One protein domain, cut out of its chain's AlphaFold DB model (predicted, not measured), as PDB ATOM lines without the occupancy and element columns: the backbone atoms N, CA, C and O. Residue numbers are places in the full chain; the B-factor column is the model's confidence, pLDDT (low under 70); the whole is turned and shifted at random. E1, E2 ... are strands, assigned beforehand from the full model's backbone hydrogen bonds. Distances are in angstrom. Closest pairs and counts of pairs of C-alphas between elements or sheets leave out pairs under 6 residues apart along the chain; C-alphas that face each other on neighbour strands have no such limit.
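What this domain is: This is residues 341 to 345 and 362 to 415 of the 765 residues of a protein of Lingula unguis (UniProt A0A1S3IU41). With little regular structure, this is an elongated chain of small pieces: strands E1 and E2 pair at one end, the E3-E4 hairpin forms the middle, and residues 403 to 415 make the other end. The printed part has 59 residues, 23 of them in four named strands, E1 to E4 along the chain, with no named helix: all strand, in two antiparallel two-stranded sheets. It is only just compact, close to loose, with a radius of gyration of the C-alphas of 12.1 A and spans of 35 by 22 by 17 A.

How they stand to each other: E1, residues 341 to 345, is antiparallel to E2, residues 362 to 367, at 145 degrees; N 343 and O 364 are within hydrogen-bond range at 2.9 A. E3, residues 388 to 393, and E4, residues 397 to 402, form a hairpin at 150 degrees, with N 391 and O 399 at 2.9 A. E2 and E3 are apart.

Where its parts are: E1 starts at C-alpha 341 (-49.808, -41.253, 3.918) and measures 12.5 A, E2 16.1 A, E3 15.1 A; E4 measures 15.6 A, ending at C-alpha 402 (-42.070, -35.244, 23.038).

The domain as a whole: The C-alphas of Ser 362 and Glu 413, the farthest apart, are 36.2 A apart. Residues 346 to 361 are cut out, leaving 5.5 A between C-alphas 345 and 362. The E2 to E3 link is long. Mean pLDDT of the printed part is 71.7, with 18 residues under 70, among them 393 to 397.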
ATOM      1  N   ASP A 341     -48.925 -40.163   4.333       79.19
ATOM      2  CA  ASP A 341     -49.808 -41.253   3.918       79.19
ATOM      3  C   ASP A 341     -51.248 -40.998   4.383       79.19
ATOM      4  O   ASP A 341     -51.488 -40.534   5.496       79.19
ATOM      5  N   CYS A 342     -52.238 -41.316   3.549       75.19
ATOM      6  CA  CYS A 342     -53.643 -41.219   3.948       75.19
ATOM      7  C   CYS A 342     -54.083 -42.465   4.729       75.19
ATOM      8  O   CYS A 342     -53.982 -43.581   4.213       75.19
ATOM      9  N   ILE A 343     -54.644 -42.274   5.927       76.88
ATOM     10  CA  ILE A 343     -55.196 -43.346   6.763       76.88
ATOM     11  C   ILE A 343     -56.708 -43.186   6.973       76.88
ATOM     12  O   ILE A 343     -57.227 -42.078   7.100       76.88
ATOM     13  N   GLU A 344     -57.428 -44.311   7.013       65.06
ATOM     14  CA  GLU A 344     -58.849 -44.361   7.375       65.06
ATOM     15  C   GLU A 344     -58.984 -44.534   8.893       65.06
ATOM     16  O   GLU A 344     -58.539 -45.538   9.449       65.06
ATOM     17  N   ILE A 345     -59.608 -43.565   9.566       66.94
ATOM     18  CA  ILE A 345     -59.852 -43.608  11.013       66.94
ATOM     19  C   ILE A 345     -61.276 -44.084  11.283       66.94
ATOM     20  O   ILE A 345     -62.249 -43.420  10.927       66.94
ATOM     21  N   SER A 362     -64.162 -41.389   8.006       55.62
ATOM     22  CA  SER A 362     -63.190 -40.306   8.163       55.62
ATOM     23  C   SER A 362     -61.816 -40.742   7.659       55.62
ATOM     24  O   SER A 362     -61.358 -41.843   7.969       55.62
ATOM     25  N   TYR A 363     -61.145 -39.855   6.929       66.94
ATOM     26  CA  TYR A 363     -59.766 -40.019   6.477       66.94
ATOM     27  C   TYR A 363     -58.912 -38.873   7.025       66.94
ATOM     28  O   TYR A 363     -59.401 -37.749   7.140       66.94
ATOM     29  N   GLN A 364     -57.651 -39.151   7.348       70.81
ATOM     30  CA  GLN A 364     -56.691 -38.162   7.840       70.81
ATOM     31  C   GLN A 364     -55.317 -38.407   7.206       70.81
ATOM     32  O   GLN A 364     -54.927 -39.556   6.989       70.81
ATOM     33  N   CYS A 365     -54.572 -37.338   6.922       75.19
ATOM     34  CA  CYS A 365     -53.177 -37.443   6.507       75.19
ATOM     35  C   CYS A 365     -52.278 -37.722   7.724       75.19
ATOM     36  O   CYS A 365     -52.270 -36.959   8.690       75.19
ATOM     37  N   GLN A 366     -51.498 -38.799   7.665       77.06
ATOM     38  CA  GLN A 366     -50.412 -39.100   8.588       77.06
ATOM     39  C   GLN A 366     -49.103 -38.591   7.976       77.06
ATOM     40  O   GLN A 366     -48.549 -39.207   7.066       77.06
ATOM     41  N   CYS A 367     -48.631 -37.437   8.445       74.25
ATOM     42  CA  CYS A 367     -47.459 -36.780   7.870       74.25
ATOM     43  C   CYS A 367     -46.163 -37.563   8.102       74.25
ATOM     44  O   CYS A 367     -45.984 -38.226   9.128       74.25
ATOM     45  N   HIS A 368     -45.259 -37.469   7.130       75.75
ATOM     46  CA  HIS A 368     -43.886 -37.949   7.258       75.75
ATOM     47  C   HIS A 368     -43.074 -37.010   8.157       75.75
ATOM     48  O   HIS A 368     -43.489 -35.886   8.446       75.75
ATOM     49  N   ASP A 369     -41.924 -37.480   8.636       69.25
ATOM     50  CA  ASP A 369     -41.098 -36.712   9.569       69.25
ATOM     51  C   ASP A 369     -40.700 -35.344   8.981       69.25
ATOM     52  O   ASP A 369     -40.391 -35.221   7.796       69.25
ATOM     53  N   ASN A 370     -40.728 -34.315   9.834       66.75
ATOM     54  CA  ASN A 370     -40.548 -32.894   9.505       66.75
ATOM     55  C   ASN A 370     -41.672 -32.246   8.662       66.75
ATOM     56  O   ASN A 370     -41.483 -31.134   8.172       66.75
ATOM     57  N   TRP A 371     -42.856 -32.862   8.540       71.12
ATOM     58  CA  TRP A 371     -44.029 -32.261   7.883       71.12
ATOM     59  C   TRP A 371     -45.259 -32.196   8.795       71.12
ATOM     60  O   TRP A 371     -45.497 -33.075   9.618       71.12
ATOM     61  N   GLY A 372     -46.073 -31.148   8.635       69.50
ATOM     62  CA  GLY A 372     -47.259 -30.914   9.457       69.50
ATOM     63  C   GLY A 372     -48.371 -30.101   8.785       69.50
ATOM     64  O   GLY A 372     -48.296 -29.716   7.612       69.50
ATOM     65  N   GLY A 373     -49.424 -29.840   9.564       65.44
ATOM     66  CA  GLY A 373     -50.698 -29.300   9.086       65.44
ATOM     67  C   GLY A 373     -51.619 -30.379   8.497       65.44
ATOM     68  O   GLY A 373     -51.179 -31.484   8.195       65.44
ATOM     69  N   HIS A 374     -52.903 -30.044   8.326       65.44
ATOM     70  CA  HIS A 374     -53.978 -30.977   7.936       65.44
ATOM     71  C   HIS A 374     -53.661 -31.833   6.692       65.44
ATOM     72  O   HIS A 374     -53.972 -33.020   6.664       65.44
ATOM     73  N   ASP A 375     -52.994 -31.233   5.703       68.12
ATOM     74  CA  ASP A 375     -52.661 -31.850   4.411       68.12
ATOM     75  C   ASP A 375     -51.151 -32.157   4.261       68.12
ATOM     76  O   ASP A 375     -50.657 -32.374   3.155       68.12
ATOM     77  N   CYS A 376     -50.383 -32.118   5.360       74.19
ATOM     78  CA  CYS A 376     -48.921 -32.301   5.371       74.19
ATOM     79  C   CYS A 376     -48.168 -31.355   4.411       74.19
ATOM     80  O   CYS A 376     -47.240 -31.749   3.705       74.19
ATOM     81  N   ASN A 377     -48.612 -30.093   4.375       72.44
ATOM     82  CA  ASN A 377     -48.144 -29.042   3.462       72.44
ATOM     83  C   ASN A 377     -47.244 -27.985   4.131       72.44
ATOM     84  O   ASN A 377     -46.821 -27.040   3.469       72.44
ATOM     85  N   SER A 378     -46.976 -28.091   5.437       70.06
ATOM     86  CA  SER A 378     -46.060 -27.193   6.155       70.06
ATOM     87  C   SER A 378     -44.801 -27.943   6.573       70.06
ATOM     88  O   SER A 378     -44.895 -28.916   7.320       70.06
ATOM     89  N   GLU A 379     -43.639 -27.480   6.119       72.25
ATOM     90  CA  GLU A 379     -42.341 -27.955   6.603       72.25
ATOM     91  C   GLU A 379     -42.149 -27.536   8.073       72.25
ATOM     92  O   GLU A 379     -42.511 -26.426   8.472       72.25
ATOM     93  N   CYS A 380     -41.624 -28.445   8.891       71.62
ATOM     94  CA  CYS A 380     -41.515 -28.317  10.339       71.62
ATOM     95  C   CYS A 380     -40.038 -28.401  10.748       71.62
ATOM     96  O   CYS A 380     -39.519 -29.472  11.054       71.62
ATOM     97  N   SER A 381     -39.349 -27.259  10.714       71.06
ATOM     98  CA  SER A 381     -37.885 -27.172  10.841       71.06
ATOM     99  C   SER A 381     -37.363 -27.024  12.288       71.06
ATOM    100  O   SER A 381     -36.277 -26.476  12.475       71.06
ATOM    101  N   LEU A 382     -38.109 -27.461  13.316       75.19
ATOM    102  CA  LEU A 382     -37.568 -27.553  14.684       75.19
ATOM    103  C   LEU A 382     -36.847 -28.889  14.888       75.19
ATOM    104  O   LEU A 382     -37.420 -29.952  14.655       75.19
ATOM    105  N   ASP A 383     -35.625 -28.825  15.413       74.06
ATOM    106  CA  ASP A 383     -34.917 -29.997  15.921       74.06
ATOM    107  C   ASP A 383     -35.441 -30.365  17.320       74.06
ATOM    108  O   ASP A 383     -35.204 -29.665  18.306       74.06
ATOM    109  N   CYS A 384     -36.156 -31.487  17.401       75.38
ATOM    110  CA  CYS A 384     -36.695 -32.041  18.643       75.38
ATOM    111  C   CYS A 384     -35.687 -32.946  19.389       75.38
ATOM    112  O   CYS A 384     -36.088 -33.820  20.162       75.38
ATOM    113  N   ASN A 385     -34.383 -32.787  19.124       74.81
ATOM    114  CA  ASN A 385     -33.259 -33.532  19.708       74.81
ATOM    115  C   ASN A 385     -33.379 -35.068  19.565       74.81
ATOM    116  O   ASN A 385     -32.850 -35.820  20.381       74.81
ATOM    117  N   GLY A 386     -34.128 -35.550  18.566       74.56
ATOM    118  CA  GLY A 386     -34.467 -36.972  18.385       74.56
ATOM    119  C   GLY A 386     -35.421 -37.570  19.435       74.56
ATOM    120  O   GLY A 386     -35.777 -38.742  19.330       74.56
ATOM    121  N   ASN A 387     -35.872 -36.783  20.419       78.38
ATOM    122  CA  ASN A 387     -36.707 -37.218  21.549       78.38
ATOM    123  C   ASN A 387     -38.210 -36.917  21.360       78.38
ATOM    124  O   ASN A 387     -39.009 -37.080  22.287       78.38
ATOM    125  N   GLY A 388     -38.598 -36.460  20.169       77.81
ATOM    126  CA  GLY A 388     -39.968 -36.117  19.805       77.81
ATOM    127  C   GLY A 388     -40.129 -35.864  18.305       77.81
ATOM    128  O   GLY A 388     -39.145 -35.864  17.565       77.81
ATOM    129  N   LYS A 389     -41.367 -35.637  17.858       77.94
ATOM    130  CA  LYS A 389     -41.713 -35.325  16.458       77.94
ATOM    131  C   LYS A 389     -42.123 -33.862  16.306       77.94
ATOM    132  O   LYS A 389     -42.895 -33.351  17.110       77.94
ATOM    133  N   CYS A 390     -41.651 -33.188  15.259       76.19
ATOM    134  CA  CYS A 390     -42.082 -31.822  14.958       76.19
ATOM    135  C   CYS A 390     -43.509 -31.836  14.382       76.19
ATOM    136  O   CYS A 390     -43.756 -32.474  13.359       76.19
ATOM    137  N   MET A 391     -44.443 -31.121  15.017       70.56
ATOM    138  CA  MET A 391     -45.823 -30.944  14.554       70.56
ATOM    139  C   MET A 391     -46.149 -29.463  14.334       70.56
ATOM    140  O   MET A 391     -45.767 -28.609  15.130       70.56
ATOM    141  N   VAL A 392     -46.924 -29.144  13.292       70.31
ATOM    142  CA  VAL A 392     -47.422 -27.777  13.043       70.31
ATOM    143  C   VAL A 392     -48.892 -27.685  13.442       70.31
ATOM    144  O   VAL A 392     -49.749 -28.298  12.803       70.31
ATOM    145  N   ASN A 393     -49.194 -26.900  14.478       61.81
ATOM    146  CA  ASN A 393     -50.570 -26.612  14.882       61.81
ATOM    147  C   ASN A 393     -51.191 -25.544  13.952       61.81
ATOM    148  O   ASN A 393     -50.475 -24.756  13.329       61.81
ATOM    149  N   GLY A 394     -52.524 -25.501  13.844       58.34
ATOM    150  CA  GLY A 394     -53.269 -24.801  12.780       58.34
ATOM    151  C   GLY A 394     -53.007 -23.294  12.625       58.34
ATOM    152  O   GLY A 394     -53.325 -22.717  11.588       58.34
ATOM    153  N   THR A 395     -52.374 -22.653  13.608       56.03
ATOM    154  CA  THR A 395     -51.921 -21.252  13.583       56.03
ATOM    155  C   THR A 395     -50.476 -21.079  13.077       56.03
ATOM    156  O   THR A 395     -49.821 -20.092  13.411       56.03
ATOM    157  N   LYS A 396     -49.958 -22.032  12.284       59.19
ATOM    158  CA  LYS A 396     -48.583 -22.072  11.732       59.19
ATOM    159  C   LYS A 396     -47.451 -22.096  12.773       59.19
ATOM    160  O   LYS A 396     -46.307 -21.803  12.439       59.19
ATOM    161  N   HIS A 397     -47.749 -22.451  14.020       65.62
ATOM    162  CA  HIS A 397     -46.726 -22.626  15.050       65.62
ATOM    163  C   HIS A 397     -46.260 -24.084  15.064       65.62
ATOM    164  O   HIS A 397     -47.068 -24.995  15.260       65.62
ATOM    165  N   ALA A 398     -44.964 -24.286  14.836       70.25
ATOM    166  CA  ALA A 398     -44.300 -25.579  14.940       70.25
ATOM    167  C   ALA A 398     -43.900 -25.855  16.403       70.25
ATOM    168  O   ALA A 398     -43.405 -24.964  17.093       70.25
ATOM    169  N   VAL A 399     -44.162 -27.072  16.879       77.25
ATOM    170  CA  VAL A 399     -44.014 -27.511  18.275       77.25
ATOM    171  C   VAL A 399     -43.539 -28.964  18.283       77.25
ATOM    172  O   VAL A 399     -44.037 -29.771  17.500       77.25
ATOM    173  N   CYS A 400     -42.608 -29.322  19.168       79.25
ATOM    174  CA  CYS A 400     -42.193 -30.713  19.330       79.25
ATOM    175  C   CYS A 400     -43.152 -31.503  20.231       79.25
ATOM    176  O   CYS A 400     -43.394 -31.133  21.382       79.25
ATOM    177  N   ASP A 401     -43.642 -32.625  19.711       78.81
ATOM    178  CA  ASP A 401     -44.378 -33.654  20.439       78.81
ATOM    179  C   ASP A 401     -43.388 -34.648  21.052       78.81
ATOM    180  O   ASP A 401     -42.805 -35.482  20.355       78.81
ATOM    181  N   CYS A 402     -43.112 -34.493  22.345       82.19
ATOM    182  CA  CYS A 402     -42.070 -35.244  23.038       82.19
ATOM    183  C   CYS A 402     -42.558 -36.623  23.492       82.19
ATOM    184  O   CYS A 402     -43.648 -36.743  24.050       82.19
ATOM    185  N   HIS A 403     -41.705 -37.647  23.379       79.81
ATOM    186  CA  HIS A 403     -41.943 -38.929  24.051       79.81
ATOM    187  C   HIS A 403     -42.149 -38.732  25.567       79.81
ATOM    188  O   HIS A 403     -41.571 -37.823  26.164       79.81
ATOM    189  N   ASP A 404     -42.916 -39.627  26.208       73.44
ATOM    190  CA  ASP A 404     -43.410 -39.516  27.597       73.44
ATOM    191  C   ASP A 404     -42.376 -39.153  28.676       73.44
ATOM    192  O   ASP A 404     -42.732 -38.653  29.744       73.44
ATOM    193  N   GLN A 405     -41.097 -39.419  28.421       70.31
ATOM    194  CA  GLN A 405     -39.994 -39.164  29.344       70.31
ATOM    195  C   GLN A 405     -39.409 -37.748  29.242       70.31
ATOM    196  O   GLN A 405     -38.574 -37.401  30.071       70.31
ATOM    197  N   TYR A 406     -39.841 -36.923  28.285       79.06
ATOM    198  CA  TYR A 406     -39.307 -35.583  28.017       79.06
ATOM    199  C   TYR A 406     -40.390 -34.494  28.112       79.06
ATOM    200  O   TYR A 406     -41.592 -34.786  28.210       79.06
ATOM    201  N   MET A 407     -39.963 -33.225  28.130       71.56
ATOM    202  CA  MET A 407     -40.854 -32.064  28.247       71.56
ATOM    203  C   MET A 407     -40.678 -31.055  27.084       71.56
ATOM    204  O   MET A 407     -39.542 -30.791  26.678       71.56
ATOM    205  N   PRO A 408     -41.774 -30.487  26.531       72.50
ATOM    206  CA  PRO A 408     -41.714 -29.406  25.536       72.50
ATOM    207  C   PRO A 408     -41.047 -28.131  26.096       72.50
ATOM    208  O   PRO A 408     -41.041 -27.950  27.316       72.50
ATOM    209  N   PRO A 409     -40.528 -27.210  25.252       63.78
ATOM    210  CA  PRO A 409     -40.756 -27.111  23.803       63.78
ATOM    211  C   PRO A 409     -39.744 -27.843  22.903       63.78
ATOM    212  O   PRO A 409     -40.078 -28.103  21.755       63.78
ATOM    213  N   GLU A 410     -38.545 -28.183  23.395       69.94
ATOM    214  CA  GLU A 410     -37.436 -28.747  22.585       69.94
ATOM    215  C   GLU A 410     -37.143 -30.242  22.869       69.94
ATOM    216  O   GLU A 410     -36.185 -30.797  22.335       69.94
ATOM    217  N   CYS A 411     -37.922 -30.900  23.740       77.56
ATOM    218  CA  CYS A 411     -37.712 -32.295  24.188       77.56
ATOM    219  C   CYS A 411     -36.311 -32.578  24.772       77.56
ATOM    220  O   CYS A 411     -35.776 -33.685  24.682       77.56
ATOM    221  N   LYS A 412     -35.714 -31.544  25.371       77.06
ATOM    222  CA  LYS A 412     -34.314 -31.499  25.810       77.06
ATOM    223  C   LYS A 412     -34.114 -31.903  27.269       77.06
ATOM    224  O   LYS A 412     -33.077 -32.455  27.621       77.06
ATOM    225  N   GLU A 413     -35.112 -31.641  28.109       75.00
ATOM    226  CA  GLU A 413     -35.117 -32.013  29.522       75.00
ATOM    227  C   GLU A 413     -35.989 -33.250  29.740       75.00
ATOM    228  O   GLU A 413     -37.096 -33.348  29.196       75.00
ATOM    229  N   LEU A 414     -35.499 -34.191  30.553       72.69
ATOM    230  CA  LEU A 414     -36.318 -35.301  31.023       72.69
ATOM    231  C   LEU A 414     -37.372 -34.770  31.998       72.69
ATOM    232  O   LEU A 414     -37.075 -33.962  32.880       72.69
ATOM    233  N   ARG A 415     -38.599 -35.278  31.876       69.44
ATOM    234  CA  ARG A 415     -39.703 -34.997  32.795       69.44
ATOM    235  C   ARG A 415     -39.255 -35.375  34.217       69.44
ATOM    236  O   ARG A 415     -38.882 -36.534  34.432       69.44
TER     237      ARG A 415